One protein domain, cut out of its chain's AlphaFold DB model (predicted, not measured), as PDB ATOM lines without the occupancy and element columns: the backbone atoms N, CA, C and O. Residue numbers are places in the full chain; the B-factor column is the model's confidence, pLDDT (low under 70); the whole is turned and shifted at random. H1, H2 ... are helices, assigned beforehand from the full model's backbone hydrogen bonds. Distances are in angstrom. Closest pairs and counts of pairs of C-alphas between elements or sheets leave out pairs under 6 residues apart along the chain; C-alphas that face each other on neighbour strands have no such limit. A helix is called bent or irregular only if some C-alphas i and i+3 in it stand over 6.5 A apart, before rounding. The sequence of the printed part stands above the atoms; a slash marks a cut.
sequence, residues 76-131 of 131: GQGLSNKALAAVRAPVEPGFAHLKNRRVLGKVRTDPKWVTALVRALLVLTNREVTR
ATOM      1  N   GLY A  76     -53.748  47.258 -31.242       75.75
ATOM      2  CA  GLY A  76     -52.597  47.878 -31.911       75.75
ATOM      3  C   GLY A  76     -51.249  47.303 -31.462       75.75
ATOM      4  O   GLY A  76     -50.445  46.915 -32.300       75.75
ATOM      5  N   GLN A  77     -51.039  47.125 -30.155       76.00
ATOM      6  CA  GLN A  77     -49.817  46.522 -29.603       76.00
ATOM      7  C   GLN A  77     -49.667  45.050 -30.005       76.00
ATOM      8  O   GLN A  77     -48.567  44.598 -30.308       76.00
ATOM      9  N   GLY A  78     -50.775  44.305 -30.058       78.06
ATOM     10  CA  GLY A  78     -50.772  42.923 -30.540       78.06
ATOM     11  C   GLY A  78     -50.335  42.811 -32.005       78.06
ATOM     12  O   GLY A  78     -49.586  41.899 -32.357       78.06
ATOM     13  N   LEU A  79     -50.754  43.756 -32.855       79.75
ATOM     14  CA  LEU A  79     -50.328  43.816 -34.256       79.75
ATOM     15  C   LEU A  79     -48.856  44.220 -34.390       79.75
ATOM     16  O   LEU A  79     -48.129  43.563 -35.134       79.75
ATOM     17  N   SER A  80     -48.394  45.213 -33.629       76.88
ATOM     18  CA  SER A  80     -46.982  45.620 -33.612       76.88
ATOM     19  C   SER A  80     -46.067  44.495 -33.133       76.88
ATOM     20  O   SER A  80     -45.062  44.199 -33.771       76.88
ATOM     21  N   ASN A  81     -46.446  43.780 -32.072       80.62
ATOM     22  CA  ASN A  81     -45.705  42.606 -31.609       80.62
ATOM     23  C   ASN A  81     -45.685  41.481 -32.632       80.62
ATOM     24  O   ASN A  81     -44.669  40.810 -32.778       80.62
ATOM     25  N   LYS A  82     -46.792  41.269 -33.348       81.12
ATOM     26  CA  LYS A  82     -46.856  40.279 -34.424       81.12
ATOM     27  C   LYS A  82     -45.937  40.661 -35.585       81.12
ATOM     28  O   LYS A  82     -45.274  39.781 -36.122       81.12
ATOM     29  N   ALA A  83     -45.872  41.943 -35.943       78.75
ATOM     30  CA  ALA A  83     -44.948  42.444 -36.957       78.75
ATOM     31  C   ALA A  83     -43.485  42.280 -36.509       78.75
ATOM     32  O   ALA A  83     -42.687  41.696 -37.236       78.75
ATOM     33  N   LEU A  84     -43.152  42.675 -35.275       77.25
ATOM     34  CA  LEU A  84     -41.812  42.484 -34.707       77.25
ATOM     35  C   LEU A  84     -41.428  41.001 -34.606       77.25
ATOM     36  O   LEU A  84     -40.295  40.632 -34.905       77.25
ATOM     37  N   ALA A  85     -42.366  40.135 -34.223       78.31
ATOM     38  CA  ALA A  85     -42.151  38.694 -34.183       78.31
ATOM     39  C   ALA A  85     -41.959  38.106 -35.587       78.31
ATOM     40  O   ALA A  85     -41.126  37.225 -35.753       78.31
ATOM     41  N   ALA A  86     -42.674  38.600 -36.602       75.88
ATOM     42  CA  ALA A  86     -42.511  38.152 -37.984       75.88
ATOM     43  C   ALA A  86     -41.137  38.524 -38.561       75.88
ATOM     44  O   ALA A  86     -40.573  37.730 -39.306       75.88
ATOM     45  N   VAL A  87     -40.586  39.679 -38.171       74.62
ATOM     46  CA  VAL A  87     -39.226  40.109 -38.542       74.62
ATOM     47  C   VAL A  87     -38.151  39.364 -37.734       74.62
ATOM     48  O   VAL A  87     -37.071  39.087 -38.237       74.62
ATOM     49  N   ARG A  88     -38.427  38.972 -36.480       73.50
ATOM     50  CA  ARG A  88     -37.476  38.195 -35.653       73.50
ATOM     51  C   ARG A  88     -37.474  36.692 -35.945       73.50
ATOM     52  O   ARG A  88     -36.429  36.054 -35.825       73.50
ATOM     53  N   ALA A  89     -38.615  36.127 -36.332       73.62
ATOM     54  CA  ALA A  89     -38.790  34.703 -36.614       73.62
ATOM     55  C   ALA A  89     -37.799  34.108 -37.634       73.62
ATOM     56  O   ALA A  89     -37.408  32.960 -37.440       73.62
ATOM     57  N   PRO A  90     -37.377  34.806 -38.701       68.94
ATOM     58  CA  PRO A  90     -36.354  34.287 -39.613       68.94
ATOM     59  C   PRO A  90     -34.910  34.491 -39.112       68.94
ATOM     60  O   PRO A  90     -34.030  33.687 -39.433       68.94
ATOM     61  N   VAL A  91     -34.664  35.491 -38.258       68.62
ATOM     62  CA  VAL A  91     -33.335  35.794 -37.692       68.62
ATOM     63  C   VAL A  91     -32.940  34.806 -36.590       68.62
ATOM     64  O   VAL A  91     -31.786  34.364 -36.528       68.62
ATOM     65  N   GLU A  92     -33.881  34.410 -35.730       74.25
ATOM     66  CA  GLU A  92     -33.599  33.518 -34.596       74.25
ATOM     67  C   GLU A  92     -33.087  32.120 -35.001       74.25
ATOM     68  O   GLU A  92     -32.086  31.677 -34.428       74.25
ATOM     69  N   PRO A  93     -33.665  31.422 -36.000       71.94
ATOM     70  CA  PRO A  93     -33.173  30.117 -36.439       71.94
ATOM     71  C   PRO A  93     -31.772  30.189 -37.054       71.94
ATOM     72  O   PRO A  93     -30.939  29.318 -36.796       71.94
ATOM     73  N   GLY A  94     -31.484  31.238 -37.833       71.56
ATOM     74  CA  GLY A  94     -30.166  31.457 -38.431       71.56
ATOM     75  C   GLY A  94     -29.096  31.710 -37.369       71.56
ATOM     76  O   GLY A  94     -28.032  31.090 -37.393       71.56
ATOM     77  N   PHE A  95     -29.399  32.553 -36.381       66.88
ATOM     78  CA  PHE A  95     -28.476  32.866 -35.293       66.88
ATOM     79  C   PHE A  95     -28.281  31.697 -34.318       66.88
ATOM     80  O   PHE A  95     -27.159  31.428 -33.879       66.88
ATOM     81  N   ALA A  96     -29.341  30.938 -34.031       74.69
ATOM     82  CA  ALA A  96     -29.248  29.706 -33.253       74.69
ATOM     83  C   ALA A  96     -28.340  28.681 -33.948       74.69
ATOM     84  O   ALA A  96     -27.484  28.072 -33.304       74.69
ATOM     85  N   HIS A  97     -28.450  28.545 -35.272       67.69
ATOM     86  CA  HIS A  97     -27.584  27.666 -36.056       67.69
ATOM     87  C   HIS A  97     -26.122  28.125 -36.065       67.69
ATOM     88  O   HIS A  97     -25.220  27.291 -35.990       67.69
ATOM     89  N   LEU A  98     -25.875  29.440 -36.088       69.94
ATOM     90  CA  LEU A  98     -24.532  30.026 -35.989       69.94
ATOM     91  C   LEU A  98     -23.898  29.850 -34.603       69.94
ATOM     92  O   LEU A  98     -22.692  29.616 -34.526       69.94
ATOM     93  N   LYS A  99     -24.682  29.919 -33.519       66.50
ATOM     94  CA  LYS A  99     -24.192  29.611 -32.162       66.50
ATOM     95  C   LYS A  99     -23.940  28.119 -31.961       66.50
ATOM     96  O   LYS A  99     -22.995  27.761 -31.266       66.50
ATOM     97  N   ASN A 100     -24.778  27.259 -32.540       66.06
ATOM     98  CA  ASN A 100     -24.711  25.817 -32.304       66.06
ATOM     99  C   ASN A 100     -23.687  25.113 -33.212       66.06
ATOM    100  O   ASN A 100     -23.067  24.127 -32.817       66.06
ATOM    101  N   ARG A 101     -23.459  25.615 -34.435       60.38
ATOM    102  CA  ARG A 101     -22.409  25.092 -35.318       60.38
ATOM    103  C   ARG A 101     -21.092  25.813 -35.062       60.38
ATOM    104  O   ARG A 101     -21.025  27.032 -35.042       60.38
ATOM    105  N   ARG A 102     -20.007  25.035 -35.035       58.69
ATOM    106  CA  ARG A 102     -18.576  25.420 -35.014       58.69
ATOM    107  C   ARG A 102     -18.120  26.435 -36.096       58.69
ATOM    108  O   ARG A 102     -16.921  26.627 -36.278       58.69
ATOM    109  N   VAL A 103     -19.040  27.082 -36.814       59.59
ATOM    110  CA  VAL A 103     -18.806  28.205 -37.729       59.59
ATOM    111  C   VAL A 103     -18.223  29.392 -36.975       59.59
ATOM    112  O   VAL A 103     -17.219  29.910 -37.435       59.59
ATOM    113  N   LEU A 104     -18.732  29.761 -35.790       60.22
ATOM    114  CA  LEU A 104     -18.110  30.835 -34.996       60.22
ATOM    115  C   LEU A 104     -16.656  30.507 -34.612       60.22
ATOM    116  O   LEU A 104     -15.807  31.392 -34.604       60.22
ATOM    117  N   GLY A 105     -16.361  29.229 -34.345       61.62
ATOM    118  CA  GLY A 105     -15.003  28.753 -34.077       61.62
ATOM    119  C   GLY A 105     -14.076  28.886 -35.288       61.62
ATOM    120  O   GLY A 105     -12.962  29.362 -35.135       61.62
ATOM    121  N   LYS A 106     -14.551  28.542 -36.493       59.78
ATOM    122  CA  LYS A 106     -13.782  28.663 -37.749       59.78
ATOM    123  C   LYS A 106     -13.659  30.106 -38.251       59.78
ATOM    124  O   LYS A 106     -12.625  30.490 -38.779       59.78
ATOM    125  N   VAL A 107     -14.696  30.916 -38.054       58.94
ATOM    126  CA  VAL A 107     -14.723  32.352 -38.372       58.94
ATOM    127  C   VAL A 107     -13.719  33.122 -37.516       58.94
ATOM    128  O   VAL A 107     -13.118  34.077 -37.993       58.94
ATOM    129  N   ARG A 108     -13.490  32.694 -36.269       59.72
ATOM    130  CA  ARG A 108     -12.500  33.319 -35.383       59.72
ATOM    131  C   ARG A 108     -11.053  33.037 -35.801       59.72
ATOM    132  O   ARG A 108     -10.172  33.798 -35.427       59.72
ATOM    133  N   THR A 109     -10.824  31.966 -36.562       63.38
ATOM    134  CA  THR A 109      -9.494  31.552 -37.028       63.38
ATOM    135  C   THR A 109      -9.152  32.112 -38.409       63.38
ATOM    136  O   THR A 109      -7.983  32.365 -38.675       63.38
ATOM    137  N   ASP A 110     -10.145  32.347 -39.273       65.12
ATOM    138  CA  ASP A 110      -9.910  32.755 -40.660       65.12
ATOM    139  C   ASP A 110     -10.779  33.954 -41.101       65.12
ATOM    140  O   ASP A 110     -12.014  33.853 -41.164       65.12
ATOM    141  N   PRO A 111     -10.163  35.065 -41.549       72.12
ATOM    142  CA  PRO A 111     -10.874  36.293 -41.919       72.12
ATOM    143  C   PRO A 111     -11.764  36.139 -43.164       72.12
ATOM    144  O   PRO A 111     -12.757  36.854 -43.311       72.12
ATOM    145  N   LYS A 112     -11.465  35.172 -44.043       75.69
ATOM    146  CA  LYS A 112     -12.285  34.863 -45.231       75.69
ATOM    147  C   LYS A 112     -13.678  34.343 -44.858       75.69
ATOM    148  O   LYS A 112     -14.656  34.630 -45.549       75.69
ATOM    149  N   TRP A 113     -13.791  33.610 -43.750       72.44
ATOM    150  CA  TRP A 113     -15.078  33.098 -43.274       72.44
ATOM    151  C   TRP A 113     -15.907  34.187 -42.594       72.44
ATOM    152  O   TRP A 113     -17.129  34.175 -42.725       72.44
ATOM    153  N   VAL A 114     -15.262  35.164 -41.944       80.06
ATOM    154  CA  VAL A 114     -15.935  36.365 -41.412       80.06
ATOM    155  C   VAL A 114     -16.626  37.117 -42.544       80.06
ATOM    156  O   VAL A 114     -17.809  37.431 -42.450       80.06
ATOM    157  N   THR A 115     -15.923  37.355 -43.651       78.00
ATOM    158  CA  THR A 115     -16.490  38.083 -44.794       78.00
ATOM    159  C   THR A 115     -17.609  37.304 -45.476       78.00
ATOM    160  O   THR A 115     -18.624  37.894 -45.844       78.00
ATOM    161  N   ALA A 116     -17.473  35.982 -45.613       80.69
ATOM    162  CA  ALA A 116     -18.546  35.131 -46.126       80.69
ATOM    163  C   ALA A 116     -19.789  35.159 -45.219       80.69
ATOM    164  O   ALA A 116     -20.911  35.237 -45.721       80.69
ATOM    165  N   LEU A 117     -19.598  35.162 -43.896       79.00
ATOM    166  CA  LEU A 117     -20.682  35.266 -42.923       79.00
ATOM    167  C   LEU A 117     -21.380  36.628 -42.993       79.00
ATOM    168  O   LEU A 117     -22.605  36.672 -43.056       79.00
ATOM    169  N   VAL A 118     -20.620  37.725 -43.043       78.94
ATOM    170  CA  VAL A 118     -21.168  39.084 -43.186       78.94
ATOM    171  C   VAL A 118     -21.959  39.215 -44.489       78.94
ATOM    172  O   VAL A 118     -23.065  39.747 -44.479       78.94
ATOM    173  N   ARG A 119     -21.454  38.664 -45.600       78.88
ATOM    174  CA  ARG A 119     -22.180  38.639 -46.881       78.88
ATOM    175  C   ARG A 119     -23.460  37.811 -46.804       78.88
ATOM    176  O   ARG A 119     -24.491  38.253 -47.298       78.88
ATOM    177  N   ALA A 120     -23.415  36.637 -46.178       81.25
ATOM    178  CA  ALA A 120     -24.598  35.801 -46.001       81.25
ATOM    179  C   ALA A 120     -25.662  36.495 -45.135       81.25
ATOM    180  O   ALA A 120     -26.842  36.458 -45.480       81.25
ATOM    181  N   LEU A 121     -25.243  37.168 -44.059       79.50
ATOM    182  CA  LEU A 121     -26.130  37.927 -43.181       79.50
ATOM    183  C   LEU A 121     -26.759  39.110 -43.925       79.50
ATOM    184  O   LEU A 121     -27.970  39.284 -43.888       79.50
ATOM    185  N   LEU A 122     -25.957  39.854 -44.691       80.06
ATOM    186  CA  LEU A 122     -26.428  40.980 -45.495       80.06
ATOM    187  C   LEU A 122     -27.431  40.549 -46.577       80.06
ATOM    188  O   LEU A 122     -28.420  41.242 -46.807       80.06
ATOM    189  N   VAL A 123     -27.207  39.410 -47.242       76.44
ATOM    190  CA  VAL A 123     -28.140  38.862 -48.246       76.44
ATOM    191  C   VAL A 123     -29.435  38.375 -47.596       76.44
ATOM    192  O   VAL A 123     -30.507  38.556 -48.173       76.44
ATOM    193  N   LEU A 124     -29.354  37.776 -46.405       76.62
ATOM    194  CA  LEU A 124     -30.530  37.355 -45.647       76.62
ATOM    195  C   LEU A 124     -31.386  38.562 -45.248       76.62
ATOM    196  O   LEU A 124     -32.572  38.589 -45.560       76.62
ATOM    197  N   THR A 125     -30.775  39.592 -44.660       67.19
ATOM    198  CA  THR A 125     -31.478  40.822 -44.276       67.19
ATOM    199  C   THR A 125     -32.062  41.544 -45.492       67.19
ATOM    200  O   THR A 125     -33.208  41.973 -45.446       67.19
ATOM    201  N   ASN A 126     -31.346  41.612 -46.621       71.00
ATOM    202  CA  ASN A 126     -31.896  42.211 -47.844       71.00
ATOM    203  C   ASN A 126     -33.087  41.426 -48.408       71.00
ATOM    204  O   ASN A 126     -34.053  42.030 -48.867       71.00
ATOM    205  N   ARG A 127     -33.067  40.088 -48.356       65.44
ATOM    206  CA  ARG A 127     -34.219  39.271 -48.772       65.44
ATOM    207  C   ARG A 127     -35.448  39.490 -47.896       65.44
ATOM    208  O   ARG A 127     -36.555  39.392 -48.412       65.44
ATOM    209  N   GLU A 128     -35.261  39.776 -46.615       56.09
ATOM    210  CA  GLU A 128     -36.364  40.126 -45.718       56.09
ATOM    211  C   GLU A 128     -36.899  41.539 -45.953       56.09
ATOM    212  O   GLU A 128     -38.102  41.736 -45.876       56.09
ATOM    213  N   VAL A 129     -36.036  42.499 -46.303       54.78
ATOM    214  CA  VAL A 129     -36.441  43.876 -46.648       54.78
ATOM    215  C   VAL A 129     -37.152  43.951 -48.008       54.78
ATOM    216  O   VAL A 129     -37.972  44.835 -48.227       54.78
ATOM    217  N   THR A 130     -36.865  43.021 -48.923       53.47
ATOM    218  CA  THR A 130     -37.461  42.985 -50.275       53.47
ATOM    219  C   THR A 130     -38.774  42.178 -50.334       53.47
ATOM    220  O   THR A 130     -39.294  41.943 -51.424       53.47
ATOM    221  N   ARG A 131     -39.307  41.709 -49.198       48.38
ATOM    222  CA  ARG A 131     -40.531  40.893 -49.119       48.38
ATOM    223  C   ARG A 131     -41.670  41.650 -48.451       48.38
ATOM    224  O   ARG A 131     -42.817  41.443 -48.904       48.38
TER     225      ARG A 131
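Overview. This is residues 76 to 131 of the 131 residues of the protein "Predicted protein" of Streptomyces viridosporus (strain ATCC 14672 / DSM 40746 / JCM 4963 / KCTC 9882 / NRRL B-12104 / FH 1290) (UniProt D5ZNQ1). The model is a loose, lopsided U of helices: a long bent helix, H1, runs out, the short H2 makes the turn, and the long H3 folds back beside the second arm of H1, near it but without close contact. The free end of H1, residues 76 to 86, sticks out past the end of H3 and adds to the length. The printed part has 56 residues with three named helices, H1, H2 and H3 in that order, and no named strand; the class is all helix. The whole is loose, with a radius of gyration of the C-alphas of 14.2 A, and only just flat, spanning 46 by 23 by 11 A.

Arrangement. By its hydrogen bonds H1, residues 76 to 100, was assigned as one helix, but it is bent: C-alphas 87 and 90 are 6.6 A apart. Its arms, H1a, residues 76 to 87, and H1b, residues 90 to 100, stand at a steep tilt of 48 degrees. H1b and H2, residues 103 to 107, are close but not clearly touching; their closest C-alphas, those of Leu 98 and Leu 104, are 6.5 A apart. H2 and H3, residues 111 to 129, only just touch, and only at the corner by their link, with 3 pairs of C-alphas within 8 A; the closest are those of Val 107 and Trp 113, 5.0 A apart. H3 touches H2 with residues 113 to 114 alone. H1b and H3 are near each other, with 11 pairs of C-alphas within 10 A. H1a and H3 are close but not clearly touching: their closest C-alphas, those of Val 87 and Glu 128, are 7.7 A apart. These two run opposite ways at a steep tilt of 39 degrees. H1a and H2 are apart. Every O i to N i+4 pair is within hydrogen-bond range in H1a, H2 and H3, and 6 of 7 are in H1b.

Along the chain. H1a begins at C-alpha 76, at (-52.597, 47.878, -31.911), and measures 16.8 A from first to last C-alpha. H1b measures 16.1 A and ends at C-alpha 100, at (-24.711, 25.817, -32.304). H2, residues 103 to 107, measures 5.9 A. H3 measures 27.1 A and ends at C-alpha 129, at (-36.441, 43.876, -46.648).

Size, cuts and confidence. The two C-alphas farthest apart are those of Gly 76 and Thr 109, 46.4 A. Without residues 76 to 86, which stand free, the body of 45 residues spans 34 by 19 by 8 A. The printed part has no cut, and the links H1 to H2 and H2 to H3 are tight. The mean pLDDT of the printed part is 70.7, and 23 residues are under 70, among them residues 97 to 110 and 127 to 131.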